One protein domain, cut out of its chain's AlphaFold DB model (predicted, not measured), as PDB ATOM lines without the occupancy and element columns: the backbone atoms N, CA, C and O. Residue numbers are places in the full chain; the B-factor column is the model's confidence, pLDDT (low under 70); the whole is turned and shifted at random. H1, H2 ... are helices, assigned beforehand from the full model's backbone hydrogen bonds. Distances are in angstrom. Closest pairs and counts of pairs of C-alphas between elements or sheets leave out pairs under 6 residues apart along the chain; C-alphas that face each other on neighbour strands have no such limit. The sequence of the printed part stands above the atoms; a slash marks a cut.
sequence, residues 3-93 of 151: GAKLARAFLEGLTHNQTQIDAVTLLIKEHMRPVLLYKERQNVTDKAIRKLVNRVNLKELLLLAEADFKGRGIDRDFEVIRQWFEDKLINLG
ATOM      1  N   GLY A   3     195.836 162.148 127.121       89.69
ATOM      2  CA  GLY A   3     194.475 162.701 127.046       89.69
ATOM      3  C   GLY A   3     193.656 162.559 128.333       89.69
ATOM      4  O   GLY A   3     193.084 163.535 128.798       89.69
ATOM      5  N   ALA A   4     193.671 161.387 128.978       93.56
ATOM      6  CA  ALA A   4     192.959 161.179 130.244       93.56
ATOM      7  C   ALA A   4     193.483 162.083 131.380       93.56
ATOM      8  O   ALA A   4     192.705 162.568 132.194       93.56
ATOM      9  N   LYS A   5     194.798 162.351 131.418       95.31
ATOM     10  CA  LYS A   5     195.392 163.263 132.411       95.31
ATOM     11  C   LYS A   5     194.953 164.712 132.182       95.31
ATOM     12  O   LYS A   5     194.610 165.391 133.141       95.31
ATOM     13  N   LEU A   6     194.943 165.156 130.923       96.38
ATOM     14  CA  LEU A   6     194.479 166.496 130.550       96.38
ATOM     15  C   LEU A   6     192.992 166.681 130.872       96.38
ATOM     16  O   LEU A   6     192.615 167.681 131.474       96.38
ATOM     17  N   ALA A   7     192.165 165.689 130.530       95.88
ATOM     18  CA  ALA A   7     190.738 165.714 130.823       95.88
ATOM     19  C   ALA A   7     190.460 165.797 132.326       95.88
ATOM     20  O   ALA A   7     189.645 166.611 132.742       95.88
ATOM     21  N   ARG A   8     191.176 165.020 133.150       96.94
ATOM     22  CA  ARG A   8     191.066 165.117 134.610       96.94
ATOM     23  C   ARG A   8     191.376 166.527 135.111       96.94
ATOM     24  O   ARG A   8     190.546 167.090 135.811       96.94
ATOM     25  N   ALA A   9     192.525 167.091 134.734       96.62
ATOM     26  CA  ALA A   9     192.934 168.418 135.199       96.62
ATOM     27  C   ALA A   9     191.906 169.501 134.828       96.62
ATOM     28  O   ALA A   9     191.626 170.399 135.615       96.62
ATOM     29  N   PHE A  10     191.308 169.390 133.639       96.94
ATOM     30  CA  PHE A  10     190.216 170.263 133.221       96.94
ATOM     31  C   PHE A  10     188.949 170.062 134.065       96.94
ATOM     32  O   PHE A  10     188.376 171.033 134.554       96.94
ATOM     33  N   LEU A  11     188.517 168.813 134.267       97.25
ATOM     34  CA  LEU A  11     187.301 168.496 135.020       97.25
ATOM     35  C   LEU A  11     187.405 168.888 136.500       97.25
ATOM     36  O   LEU A  11     186.416 169.347 137.064       97.25
ATOM     37  N   GLU A  12     188.588 168.773 137.103       96.94
ATOM     38  CA  GLU A  12     188.866 169.234 138.472       96.94
ATOM     39  C   GLU A  12     188.686 170.756 138.627       96.94
ATOM     40  O   GLU A  12     188.374 171.225 139.717       96.94
ATOM     41  N   GLY A  13     188.814 171.527 137.540       96.81
ATOM     42  CA  GLY A  13     188.494 172.958 137.513       96.81
ATOM     43  C   GLY A  13     187.010 173.279 137.287       96.81
ATOM     44  O   GLY A  13     186.600 174.419 137.498       96.81
ATOM     45  N   LEU A  14     186.198 172.305 136.858       96.50
ATOM     46  CA  LEU A  14     184.769 172.485 136.570       96.50
ATOM     47  C   LEU A  14     183.851 171.946 137.667       96.50
ATOM     48  O   LEU A  14     182.763 172.474 137.883       96.50
ATOM     49  N   THR A  15     184.246 170.858 138.324       95.75
ATOM     50  CA  THR A  15     183.422 170.165 139.312       95.75
ATOM     51  C   THR A  15     184.283 169.537 140.399       95.75
ATOM     52  O   THR A  15     185.428 169.163 140.174       95.75
ATOM     53  N   HIS A  16     183.700 169.368 141.584       94.69
ATOM     54  CA  HIS A  16     184.316 168.648 142.701       94.69
ATOM     55  C   HIS A  16     183.802 167.201 142.820       94.69
ATOM     56  O   HIS A  16     184.171 166.484 143.750       94.69
ATOM     57  N   ASN A  17     182.942 166.751 141.898       97.19
ATOM     58  CA  ASN A  17     182.397 165.395 141.907       97.19
ATOM     59  C   ASN A  17     183.449 164.375 141.438       97.19
ATOM     60  O   ASN A  17     183.554 164.070 140.250       97.19
ATOM     61  N   GLN A  18     184.206 163.822 142.388       96.44
ATOM     62  CA  GLN A  18     185.279 162.863 142.105       96.44
ATOM     63  C   GLN A  18     184.782 161.600 141.397       96.44
ATOM     64  O   GLN A  18     185.431 161.135 140.470       96.44
ATOM     65  N   THR A  19     183.597 161.088 141.746       95.69
ATOM     66  CA  THR A  19     183.017 159.914 141.077       95.69
ATOM     67  C   THR A  19     182.793 160.167 139.588       95.69
ATOM     68  O   THR A  19     183.117 159.318 138.759       95.69
ATOM     69  N   GLN A  20     182.279 161.347 139.233       95.62
ATOM     70  CA  GLN A  20     182.082 161.727 137.835       95.62
ATOM     71  C   GLN A  20     183.419 161.940 137.114       95.62
ATOM     72  O   GLN A  20     183.587 161.466 135.991       95.62
ATOM     73  N   ILE A  21     184.380 162.609 137.760       97.50
ATOM     74  CA  ILE A  21     185.728 162.819 137.209       97.50
ATOM     75  C   ILE A  21     186.398 161.472 136.918       97.50
ATOM     76  O   ILE A  21     186.933 161.277 135.824       97.50
ATOM     77  N   ASP A  22     186.338 160.530 137.862       96.50
ATOM     78  CA  ASP A  22     186.889 159.182 137.731       96.50
ATOM     79  C   ASP A  22     186.249 158.429 136.564       96.50
ATOM     80  O   ASP A  22     186.963 157.881 135.718       96.50
ATOM     81  N   ALA A  23     184.913 158.436 136.490       95.69
ATOM     82  CA  ALA A  23     184.158 157.754 135.444       95.69
ATOM     83  C   ALA A  23     184.506 158.291 134.047       95.69
ATOM     84  O   ALA A  23     184.890 157.520 133.164       95.69
ATOM     85  N   VAL A  24     184.473 159.615 133.856       96.56
ATOM     86  CA  VAL A  24     184.794 160.248 132.566       96.56
ATOM     87  C   VAL A  24     186.259 160.026 132.191       96.56
ATOM     88  O   VAL A  24     186.570 159.666 131.055       96.56
ATOM     89  N   THR A  25     187.178 160.172 133.148       97.38
ATOM     90  CA  THR A  25     188.610 159.928 132.915       97.38
ATOM     91  C   THR A  25     188.863 158.482 132.488       97.38
ATOM     92  O   THR A  25     189.708 158.227 131.624       97.38
ATOM     93  N   LEU A  26     188.135 157.526 133.069       97.44
ATOM     94  CA  LEU A  26     188.233 156.120 132.704       97.44
ATOM     95  C   LEU A  26     187.678 155.846 131.301       97.44
ATOM     96  O   LEU A  26     188.344 155.152 130.535       97.44
ATOM     97  N   LEU A  27     186.534 156.430 130.934       98.00
ATOM     98  CA  LEU A  27     185.990 156.340 129.573       98.00
ATOM     99  C   LEU A  27     186.996 156.863 128.539       98.00
ATOM    100  O   LEU A  27     187.309 156.174 127.570       98.00
ATOM    101  N   ILE A  28     187.598 158.028 128.790       97.25
ATOM    102  CA  ILE A  28     188.637 158.607 127.923       97.25
ATOM    103  C   ILE A  28     189.884 157.726 127.892       97.25
ATOM    104  O   ILE A  28     190.538 157.607 126.862       97.25
ATOM    105  N   LYS A  29     190.256 157.079 128.995       97.25
ATOM    106  CA  LYS A  29     191.370 156.128 128.978       97.25
ATOM    107  C   LYS A  29     191.037 154.893 128.136       97.25
ATOM    108  O   LYS A  29     191.925 154.354 127.498       97.25
ATOM    109  N   GLU A  30     189.799 154.427 128.114       97.31
ATOM    110  CA  GLU A  30     189.441 153.184 127.425       97.31
ATOM    111  C   GLU A  30     188.870 153.409 126.009       97.31
ATOM    112  O   GLU A  30     188.652 152.431 125.308       97.31
ATOM    113  N   HIS A  31     188.668 154.650 125.538       95.81
ATOM    114  CA  HIS A  31     187.911 154.960 124.302       95.81
ATOM    115  C   HIS A  31     188.348 154.199 123.036       95.81
ATOM    116  O   HIS A  31     187.508 153.809 122.233       95.81
ATOM    117  N   MET A  32     189.646 153.930 122.854       95.38
ATOM    118  CA  MET A  32     190.137 153.159 121.698       95.38
ATOM    119  C   MET A  32     189.911 151.649 121.839       95.38
ATOM    120  O   MET A  32     190.019 150.907 120.862       95.38
ATOM    121  N   ARG A  33     189.654 151.162 123.057       96.94
ATOM    122  CA  ARG A  33     189.628 149.738 123.393       96.94
ATOM    123  C   ARG A  33     188.572 148.961 122.602       96.94
ATOM    124  O   ARG A  33     188.950 147.896 122.119       96.94
ATOM    125  N   PRO A  34     187.331 149.446 122.391       97.56
ATOM    126  CA  PRO A  34     186.349 148.719 121.588       97.56
ATOM    127  C   PRO A  34     186.824 148.448 120.158       97.56
ATOM    128  O   PRO A  34     186.809 147.305 119.704       97.56
ATOM    129  N   VAL A  35     187.343 149.477 119.480       95.75
ATOM    130  CA  VAL A  35     187.857 149.361 118.107       95.75
ATOM    131  C   VAL A  35     189.057 148.411 118.048       95.75
ATOM    132  O   VAL A  35     189.152 147.592 117.135       95.75
ATOM    133  N   LEU A  36     189.980 148.503 119.010       96.25
ATOM    134  CA  LEU A  36     191.161 147.635 119.068       96.25
ATOM    135  C   LEU A  36     190.787 146.169 119.325       96.25
ATOM    136  O   LEU A  36     191.277 145.289 118.623       96.25
ATOM    137  N   LEU A  37     189.878 145.908 120.268       97.75
ATOM    138  CA  LEU A  37     189.398 144.555 120.553       97.75
ATOM    139  C   LEU A  37     188.685 143.947 119.347       97.75
ATOM    140  O   LEU A  37     188.937 142.794 119.018       97.75
ATOM    141  N   TYR A  38     187.858 144.719 118.643       97.12
ATOM    142  CA  TYR A  38     187.201 144.225 117.436       97.12
ATOM    143  C   TYR A  38     188.196 143.907 116.306       97.12
ATOM    144  O   TYR A  38     188.055 142.905 115.597       97.12
ATOM    145  N   LYS A  39     189.243 144.725 116.138       95.81
ATOM    146  CA  LYS A  39     190.315 144.444 115.169       95.81
ATOM    147  C   LYS A  39     191.032 143.128 115.476       95.81
ATOM    148  O   LYS A  39     191.311 142.370 114.553       95.81
ATOM    149  N   GLU A  40     191.264 142.839 116.751       97.25
ATOM    150  CA  GLU A  40     191.947 141.628 117.226       97.25
ATOM    151  C   GLU A  40     190.979 140.504 117.626       97.25
ATOM    152  O   GLU A  40     191.394 139.541 118.267       97.25
ATOM    153  N   ARG A  41     189.695 140.590 117.249       97.50
ATOM    154  CA  ARG A  41     188.601 139.757 117.789       97.50
ATOM    155  C   ARG A  41     188.831 138.247 117.758       97.50
ATOM    156  O   ARG A  41     188.299 137.554 118.615       97.50
ATOM    157  N   GLN A  42     189.633 137.748 116.817       96.69
ATOM    158  CA  GLN A  42     189.991 136.327 116.721       96.69
ATOM    159  C   GLN A  42     190.845 135.835 117.902       96.69
ATOM    160  O   GLN A  42     190.846 134.650 118.210       96.69
ATOM    161  N   ASN A  43     191.543 136.746 118.584       96.56
ATOM    162  CA  ASN A  43     192.420 136.458 119.718       96.56
ATOM    163  C   ASN A  43     191.846 136.964 121.055       96.56
ATOM    164  O   ASN A  43     192.484 136.820 122.100       96.56
ATOM    165  N   VAL A  44     190.668 137.598 121.046       97.19
ATOM    166  CA  VAL A  44     190.061 138.148 122.262       97.19
ATOM    167  C   VAL A  44     189.381 137.037 123.052       97.19
ATOM    168  O   VAL A  44     188.409 136.433 122.601       97.19
ATOM    169  N   THR A  45     189.866 136.809 124.270       97.19
ATOM    170  CA  THR A  45     189.267 135.857 125.208       97.19
ATOM    171  C   THR A  45     188.042 136.445 125.901       97.19
ATOM    172  O   THR A  45     187.948 137.653 126.130       97.19
ATOM    173  N   ASP A  46     187.126 135.585 126.343       97.19
ATOM    174  CA  ASP A  46     185.954 136.024 127.109       97.19
ATOM    175  C   ASP A  46     186.349 136.660 128.453       97.19
ATOM    176  O   ASP A  46     185.708 137.610 128.907       97.19
ATOM    177  N   LYS A  47     187.480 136.236 129.044       97.44
ATOM    178  CA  LYS A  47     188.090 136.910 130.205       97.44
ATOM    179  C   LYS A  47     188.376 138.380 129.921       97.44
ATOM    180  O   LYS A  47     188.152 139.222 130.791       97.44
ATOM    181  N   ALA A  48     188.868 138.715 128.728       97.62
ATOM    182  CA  ALA A  48     189.145 140.101 128.366       97.62
ATOM    183  C   ALA A  48     187.857 140.940 128.311       97.62
ATOM    184  O   ALA A  48     187.872 142.083 128.775       97.62
ATOM    185  N   ILE A  49     186.751 140.363 127.826       98.06
ATOM    186  CA  ILE A  49     185.432 141.012 127.821       98.06
ATOM    187  C   ILE A  49     184.917 141.204 129.252       98.06
ATOM    188  O   ILE A  49     184.605 142.333 129.632       98.06
ATOM    189  N   ARG A  50     184.936 140.158 130.095       98.12
ATOM    190  CA  ARG A  50     184.559 140.264 131.520       98.12
ATOM    191  C   ARG A  50     185.395 141.317 132.256       98.12
ATOM    192  O   ARG A  50     184.852 142.124 133.007       98.12
ATOM    193  N   LYS A  51     186.709 141.368 132.003       97.62
ATOM    194  CA  LYS A  51     187.618 142.376 132.579       97.62
ATOM    195  C   LYS A  51     187.332 143.796 132.101       97.62
ATOM    196  O   LYS A  51     187.633 144.728 132.846       97.62
ATOM    197  N   LEU A  52     186.826 143.977 130.882       97.94
ATOM    198  CA  LEU A  52     186.433 145.292 130.379       97.94
ATOM    199  C   LEU A  52     185.141 145.754 131.057       97.94
ATOM    200  O   LEU A  52     185.150 146.811 131.681       97.94
ATOM    201  N   VAL A  53     184.096 144.922 131.029       97.69
ATOM    202  CA  VAL A  53     182.793 145.203 131.663       97.69
ATOM    203  C   VAL A  53     182.944 145.474 133.163       97.69
ATOM    204  O   VAL A  53     182.384 146.428 133.690       97.69
ATOM    205  N   ASN A  54     183.787 144.710 133.867       97.25
ATOM    206  CA  ASN A  54     184.024 144.945 135.294       97.25
ATOM    207  C   ASN A  54     184.730 146.279 135.599       97.25
ATOM    208  O   ASN A  54     184.698 146.778 136.726       97.25
ATOM    209  N   ARG A  55     185.452 146.827 134.621       96.38
ATOM    210  CA  ARG A  55     186.291 148.008 134.814       96.38
ATOM    211  C   ARG A  55     185.523 149.286 134.528       96.38
ATOM    212  O   ARG A  55     185.644 150.221 135.310       96.38
ATOM    213  N   VAL A  56     184.770 149.320 133.436       97.56
ATOM    214  CA  VAL A  56     184.131 150.522 132.889       97.56
ATOM    215  C   VAL A  56     182.725 150.190 132.401       97.56
ATOM    216  O   VAL A  56     182.494 149.079 131.931       97.56
ATOM    217  N   ASN A  57     181.804 151.155 132.491       97.94
ATOM    218  CA  ASN A  57     180.485 151.031 131.875       97.94
ATOM    219  C   ASN A  57     180.675 150.870 130.358       97.94
ATOM    220  O   ASN A  57     181.090 151.801 129.662       97.94
ATOM    221  N   LEU A  58     180.432 149.661 129.857       98.25
ATOM    222  CA  LEU A  58     180.707 149.315 128.471       98.25
ATOM    223  C   LEU A  58     179.724 150.009 127.526       98.25
ATOM    224  O   LEU A  58     180.118 150.379 126.425       98.25
ATOM    225  N   LYS A  59     178.477 150.242 127.948       98.19
ATOM    226  CA  LYS A  59     177.485 150.959 127.135       98.19
ATOM    227  C   LYS A  59     177.936 152.392 126.859       98.19
ATOM    228  O   LYS A  59     177.982 152.807 125.703       98.19
ATOM    229  N   GLU A  60     178.335 153.120 127.900       98.31
ATOM    230  CA  GLU A  60     178.897 154.471 127.767       98.31
ATOM    231  C   GLU A  60     180.194 154.464 126.954       98.31
ATOM    232  O   GLU A  60     180.410 155.331 126.104       98.31
ATOM    233  N   LEU A  61     181.044 153.455 127.166       98.50
ATOM    234  CA  LEU A  61     182.284 153.312 126.414       98.50
ATOM    235  C   LEU A  61     182.034 153.105 124.915       98.50
ATOM    236  O   LEU A  61     182.738 153.702 124.104       98.50
ATOM    237  N   LEU A  62     181.051 152.283 124.536       98.19
ATOM    238  CA  LEU A  62     180.692 152.057 123.135       98.19
ATOM    239  C   LEU A  62     180.135 153.327 122.485       98.19
ATOM    240  O   LEU A  62     180.483 153.604 121.342       98.19
ATOM    241  N   LEU A  63     179.343 154.124 123.212       97.44
ATOM    242  CA  LEU A  63     178.868 155.426 122.728       97.44
ATOM    243  C   LEU A  63     180.030 156.396 122.474       97.44
ATOM    244  O   LEU A  63     180.097 157.020 121.415       97.44
ATOM    245  N   LEU A  64     180.975 156.498 123.414       97.19
ATOM    246  CA  LEU A  64     182.150 157.357 123.247       97.19
ATOM    247  C   LEU A  64     183.048 156.876 122.099       97.19
ATOM    248  O   LEU A  64     183.523 157.685 121.304       97.19
ATOM    249  N   ALA A  65     183.279 155.566 122.007       96.56
ATOM    250  CA  ALA A  65     184.091 154.979 120.948       96.56
ATOM    251  C   ALA A  65     183.458 155.179 119.566       96.56
ATOM    252  O   ALA A  65     184.179 155.455 118.610       96.56
ATOM    253  N   GLU A  66     182.131 155.094 119.457       95.62
ATOM    254  CA  GLU A  66     181.409 155.392 118.220       95.62
ATOM    255  C   GLU A  66     181.576 156.858 117.811       95.62
ATOM    256  O   GLU A  66     181.891 157.141 116.653       95.62
ATOM    257  N   ALA A  67     181.413 157.785 118.758       94.12
ATOM    258  CA  ALA A  67     181.593 159.210 118.507       94.12
ATOM    259  C   ALA A  67     183.028 159.533 118.046       94.12
ATOM    260  O   ALA A  67     183.205 160.224 117.041       94.12
ATOM    261  N   ASP A  68     184.052 158.986 118.717       92.75
ATOM    262  CA  ASP A  68     185.458 159.141 118.309       92.75
ATOM    263  C   ASP A  68     185.727 158.531 116.926       92.75
ATOM    264  O   ASP A  68     186.445 159.107 116.106       92.75
ATOM    265  N   PHE A  69     185.138 157.369 116.641       91.06
ATOM    266  CA  PHE A  69     185.326 156.665 115.380       91.06
ATOM    267  C   PHE A  69     184.721 157.432 114.198       91.06
ATOM    268  O   PHE A  69     185.406 157.629 113.191       91.06
ATOM    269  N   LYS A  70     183.479 157.913 114.338       90.81
ATOM    270  CA  LYS A  70     182.763 158.676 113.300       90.81
ATOM    271  C   LYS A  70     183.311 160.095 113.123       90.81
ATOM    272  O   LYS A  70     183.317 160.615 112.009       90.81
ATOM    273  N   GLY A  71     183.845 160.707 114.181       89.19
ATOM    274  CA  GLY A  71     184.432 162.053 114.134       89.19
ATOM    275  C   GLY A  71     185.677 162.189 113.245       89.19
ATOM    276  O   GLY A  71     186.116 163.301 112.966       89.19
ATOM    277  N   ARG A  72     186.249 161.078 112.761       84.19
ATOM    278  CA  ARG A  72     187.464 161.060 111.924       84.19
ATOM    279  C   ARG A  72     187.208 161.353 110.441       84.19
ATOM    280  O   ARG A  72     188.151 161.300 109.658       84.19
ATOM    281  N   GLY A  73     185.964 161.644 110.050       73.69
ATOM    282  CA  GLY A  73     185.608 162.054 108.685       73.69
ATOM    283  C   GLY A  73     185.730 160.948 107.632       73.69
ATOM    284  O   GLY A  73     185.711 161.235 106.439       73.69
ATOM    285  N   ILE A  74     185.870 159.691 108.059       72.06
ATOM    286  CA  ILE A  74     185.857 158.524 107.178       72.06
ATOM    287  C   ILE A  74     184.531 157.818 107.412       72.06
ATOM    288  O   ILE A  74     184.239 157.443 108.548       72.06
ATOM    289  N   ASP A  75     183.763 157.617 106.343       68.38
ATOM    290  CA  ASP A  75     182.542 156.822 106.398       68.38
ATOM    291  C   ASP A  75     182.917 155.364 106.686       68.38
ATOM    292  O   ASP A  75     183.484 154.650 105.853       68.38
ATOM    293  N   ARG A  76     182.738 154.965 107.941       77.94
ATOM    294  CA  ARG A  76     183.012 153.620 108.427       77.94
ATOM    295  C   ARG A  76     181.881 153.202 109.333       77.94
ATOM    296  O   ARG A  76     181.442 153.964 110.195       77.94
ATOM    297  N   ASP A  77     181.500 151.948 109.185       87.62
ATOM    298  CA  ASP A  77     180.429 151.371 109.966       87.62
ATOM    299  C   ASP A  77     180.932 150.940 111.352       87.62
ATOM    300  O   ASP A  77     181.782 150.054 111.479       87.62
ATOM    301  N   PHE A  78     180.442 151.606 112.400       94.50
ATOM    302  CA  PHE A  78     180.691 151.207 113.787       94.50
ATOM    303  C   PHE A  78     179.739 150.087 114.232       94.50
ATOM    304  O   PHE A  78     180.014 149.415 115.228       94.50
ATOM    305  N   GLU A  79     178.658 149.835 113.491       95.12
ATOM    306  CA  GLU A  79     177.627 148.867 113.858       95.12
ATOM    307  C   GLU A  79     178.192 147.451 113.969       95.12
ATOM    308  O   GLU A  79     177.893 146.729 114.912       95.12
ATOM    309  N   VAL A  80     179.138 147.082 113.102       95.62
ATOM    310  CA  VAL A  80     179.819 145.779 113.186       95.62
ATOM    311  C   VAL A  80     180.602 145.590 114.493       95.62
ATOM    312  O   VAL A  80     180.725 144.470 114.989       95.62
ATOM    313  N   ILE A  81     181.131 146.676 115.072       96.81
ATOM    314  CA  ILE A  81     181.817 146.648 116.373       96.81
ATOM    315  C   ILE A  81     180.777 146.501 117.483       96.81
ATOM    316  O   ILE A  81     180.968 145.692 118.392       96.81
ATOM    317  N   ARG A  82     179.684 147.269 117.401       97.56
ATOM    318  CA  ARG A  82     178.572 147.235 118.353       97.56
ATOM    319  C   ARG A  82     177.951 145.841 118.430       97.56
ATOM    320  O   ARG A  82     177.972 145.254 119.509       97.56
ATOM    321  N   GLN A  83     177.535 145.281 117.296       97.94
ATOM    322  CA  GLN A  83     176.930 143.951 117.217       97.94
ATOM    323  C   GLN A  83     177.857 142.872 117.788       97.94
ATOM    324  O   GLN A  83     177.426 142.017 118.554       97.94
ATOM    325  N   TRP A  84     179.162 142.944 117.499       98.12
ATOM    326  CA  TRP A  84     180.126 141.990 118.051       98.12
ATOM    327  C   TRP A  84     180.202 142.030 119.585       98.12
ATOM    328  O   TRP A  84     180.316 140.983 120.227       98.12
ATOM    329  N   PHE A  85     180.136 143.220 120.190       98.44
ATOM    330  CA  PHE A  85     180.062 143.339 121.645       98.44
ATOM    331  C   PHE A  85     178.719 142.858 122.191       98.44
ATOM    332  O   PHE A  85     178.715 142.164 123.204       98.44
ATOM    333  N   GLU A  86     177.604 143.182 121.540       98.25
ATOM    334  CA  GLU A  86     176.269 142.729 121.949       98.25
ATOM    335  C   GLU A  86     176.170 141.200 121.953       98.25
ATOM    336  O   GLU A  86     175.796 140.616 122.973       98.25
ATOM    337  N   ASP A  87     176.638 140.539 120.894       98.25
ATOM    338  CA  ASP A  87     176.691 139.078 120.813       98.25
ATOM    339  C   ASP A  87     177.555 138.487 121.936       98.25
ATOM    340  O   ASP A  87     177.191 137.492 122.567       98.25
ATOM    341  N   LYS A  88     178.711 139.101 122.231       98.12
ATOM    342  CA  LYS A  88     179.568 138.678 123.347       98.12
ATOM    343  C   LYS A  88     178.871 138.845 124.694       98.12
ATOM    344  O   LYS A  88     178.977 137.955 125.532       98.12
ATOM    345  N   LEU A  89     178.164 139.949 124.917       98.06
ATOM    346  CA  LEU A  89     177.449 140.202 126.168       98.06
ATOM    347  C   LEU A  89     176.311 139.203 126.378       98.06
ATOM    348  O   LEU A  89     176.209 138.641 127.467       98.06
ATOM    349  N   ILE A  90     175.520 138.931 125.336       98.12
ATOM    350  CA  ILE A  90     174.428 137.951 125.368       98.12
ATOM    351  C   ILE A  90     174.976 136.558 125.690       98.12
ATOM    352  O   ILE A  90     174.523 135.925 126.642       98.12
ATOM    353  N   ASN A  91     176.002 136.109 124.960       97.19
ATOM    354  CA  ASN A  91     176.595 134.782 125.158       97.19
ATOM    355  C   ASN A  91     177.229 134.606 126.546       97.19
ATOM    356  O   ASN A  91     177.265 133.498 127.076       97.19
ATOM    357  N   LEU A  92     177.744 135.688 127.137       96.44
ATOM    358  CA  LEU A  92     178.391 135.666 128.449       96.44
ATOM    359  C   LEU A  92     177.448 136.018 129.607       96.44
ATOM    360  O   LEU A  92     177.886 135.970 130.757       96.44
ATOM    361  N   GLY A  93     176.192 136.379 129.326       96.31
ATOM    362  CA  GLY A  93     175.222 136.816 130.333       96.31
ATOM    363  C   GLY A  93     175.659 138.076 131.089       96.31
ATOM    364  O   GLY A  93     175.468 138.167 132.300       96.31
TER     365      GLY A  93
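What this domain is: This is residues 3 to 93 of the 151 residues of an uncharacterized protein of bioreactor metagenome (UniProt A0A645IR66). Two helices, H5 and H6, stand side by side and run opposite ways, with H3 crossing both of them on one face and H4 lying across the end where H5 begins and H6 ends. From this body a helical hairpin, H1 and H2, reaches away as an arm along the longest axis, joined to it where the last residues of H2 pack on H5, while the loop of residues 71 to 76 sticks out at the far end of H5 from H4. You have 91 residues printed, 3 to 93, with six named helices in the order H1 to H6 and no named strand; the class is all helix. The whole is only just compact, close to loose, with a radius of gyration of the C-alphas of 14.3 A, and it spans 41 by 32 by 18 A.

Where its parts are: Find C-alpha 3 at (194.475, 162.701, 127.046), where H1 begins; from there it runs through residues 3 to 12, 14.3 A from first to last C-alpha. Go on past a tight link of 5 residues to H2, residues 18 to 30, which is 18.1 A long. Two residues further on, look for H3, residues 33 to 39, beginning at C-alpha 33 at (189.628, 149.738, 123.393). H4 follows as residues 46 to 53. After a tight link of 4 residues you reach H5, residues 58 to 70, 17.9 A long. Last comes H6, residues 79 to 92, the longest helix with 14 residues and 19.7 A, which ends at C-alpha 92 at (178.391, 135.666, 128.449).

How they stand to each other: Begin with H1 and H2, a hairpin: they touch, run opposite ways at a shallow tilt of 16 degrees, and their closest C-alphas, those of Ala 4 and Thr 25, are 5.3 A apart. H1 is apart from H3, H4, H5 and H6. Look next at residues 27 to 30 of H2, with which alone it touches H5, at a steep tilt of 53 degrees; the closest C-alphas are those of Leu 27 and Leu 61, 5.7 A apart. H2 and H3 meet only through their link. H3 touches residues 61 to 65 of H5 at a steep tilt of 69 degrees, only just short of about perpendicular, and its closest pair of C-alphas there is Pro 34 and Ala 65 at 6.7 A. H3 also touches residues 81 to 84 of H6, about perpendicular at 82 degrees, with the C-alphas of Tyr 38 and Ile 81 closest at 6.0 A. H3 and H4 are near each other, with 5 pairs of C-alphas within 10 A. H4 only just touches H6, with 3 pairs of C-alphas within 8 A, the closest being Asp 46 and Leu 92 at 7.7 A; their lines are about perpendicular at 73 degrees. H4 and H5 are close but not clearly touching, with the C-alphas of Leu 52 and Leu 58 closest at 7.3 A. H5 and H6 are also close but not clearly touching, at a shallow tilt of 16 degrees and opposite ways; their closest C-alphas, those of Leu 62 and Arg 82, are 7.1 A apart. The helix packing is mostly crossed, with 1 of 5 touching pairs at a shallow tilt. In H1, H2, H3, H4, H5 and H6 every backbone O i to N i+4 pair is within hydrogen-bond range.

The domain as a whole: For the full extent, find the two C-alphas farthest apart, those of Gly 13 and Gln 42, at 42.1 A. The printed part has no cut, and no link is long; H3 to H4 with 6 residues and H5 to H6 with 8 are short but not tight. The mean pLDDT of the printed part is 95.3, and one residue, Asp 75 in the stretch 71 to 76 that stands free, is under 70.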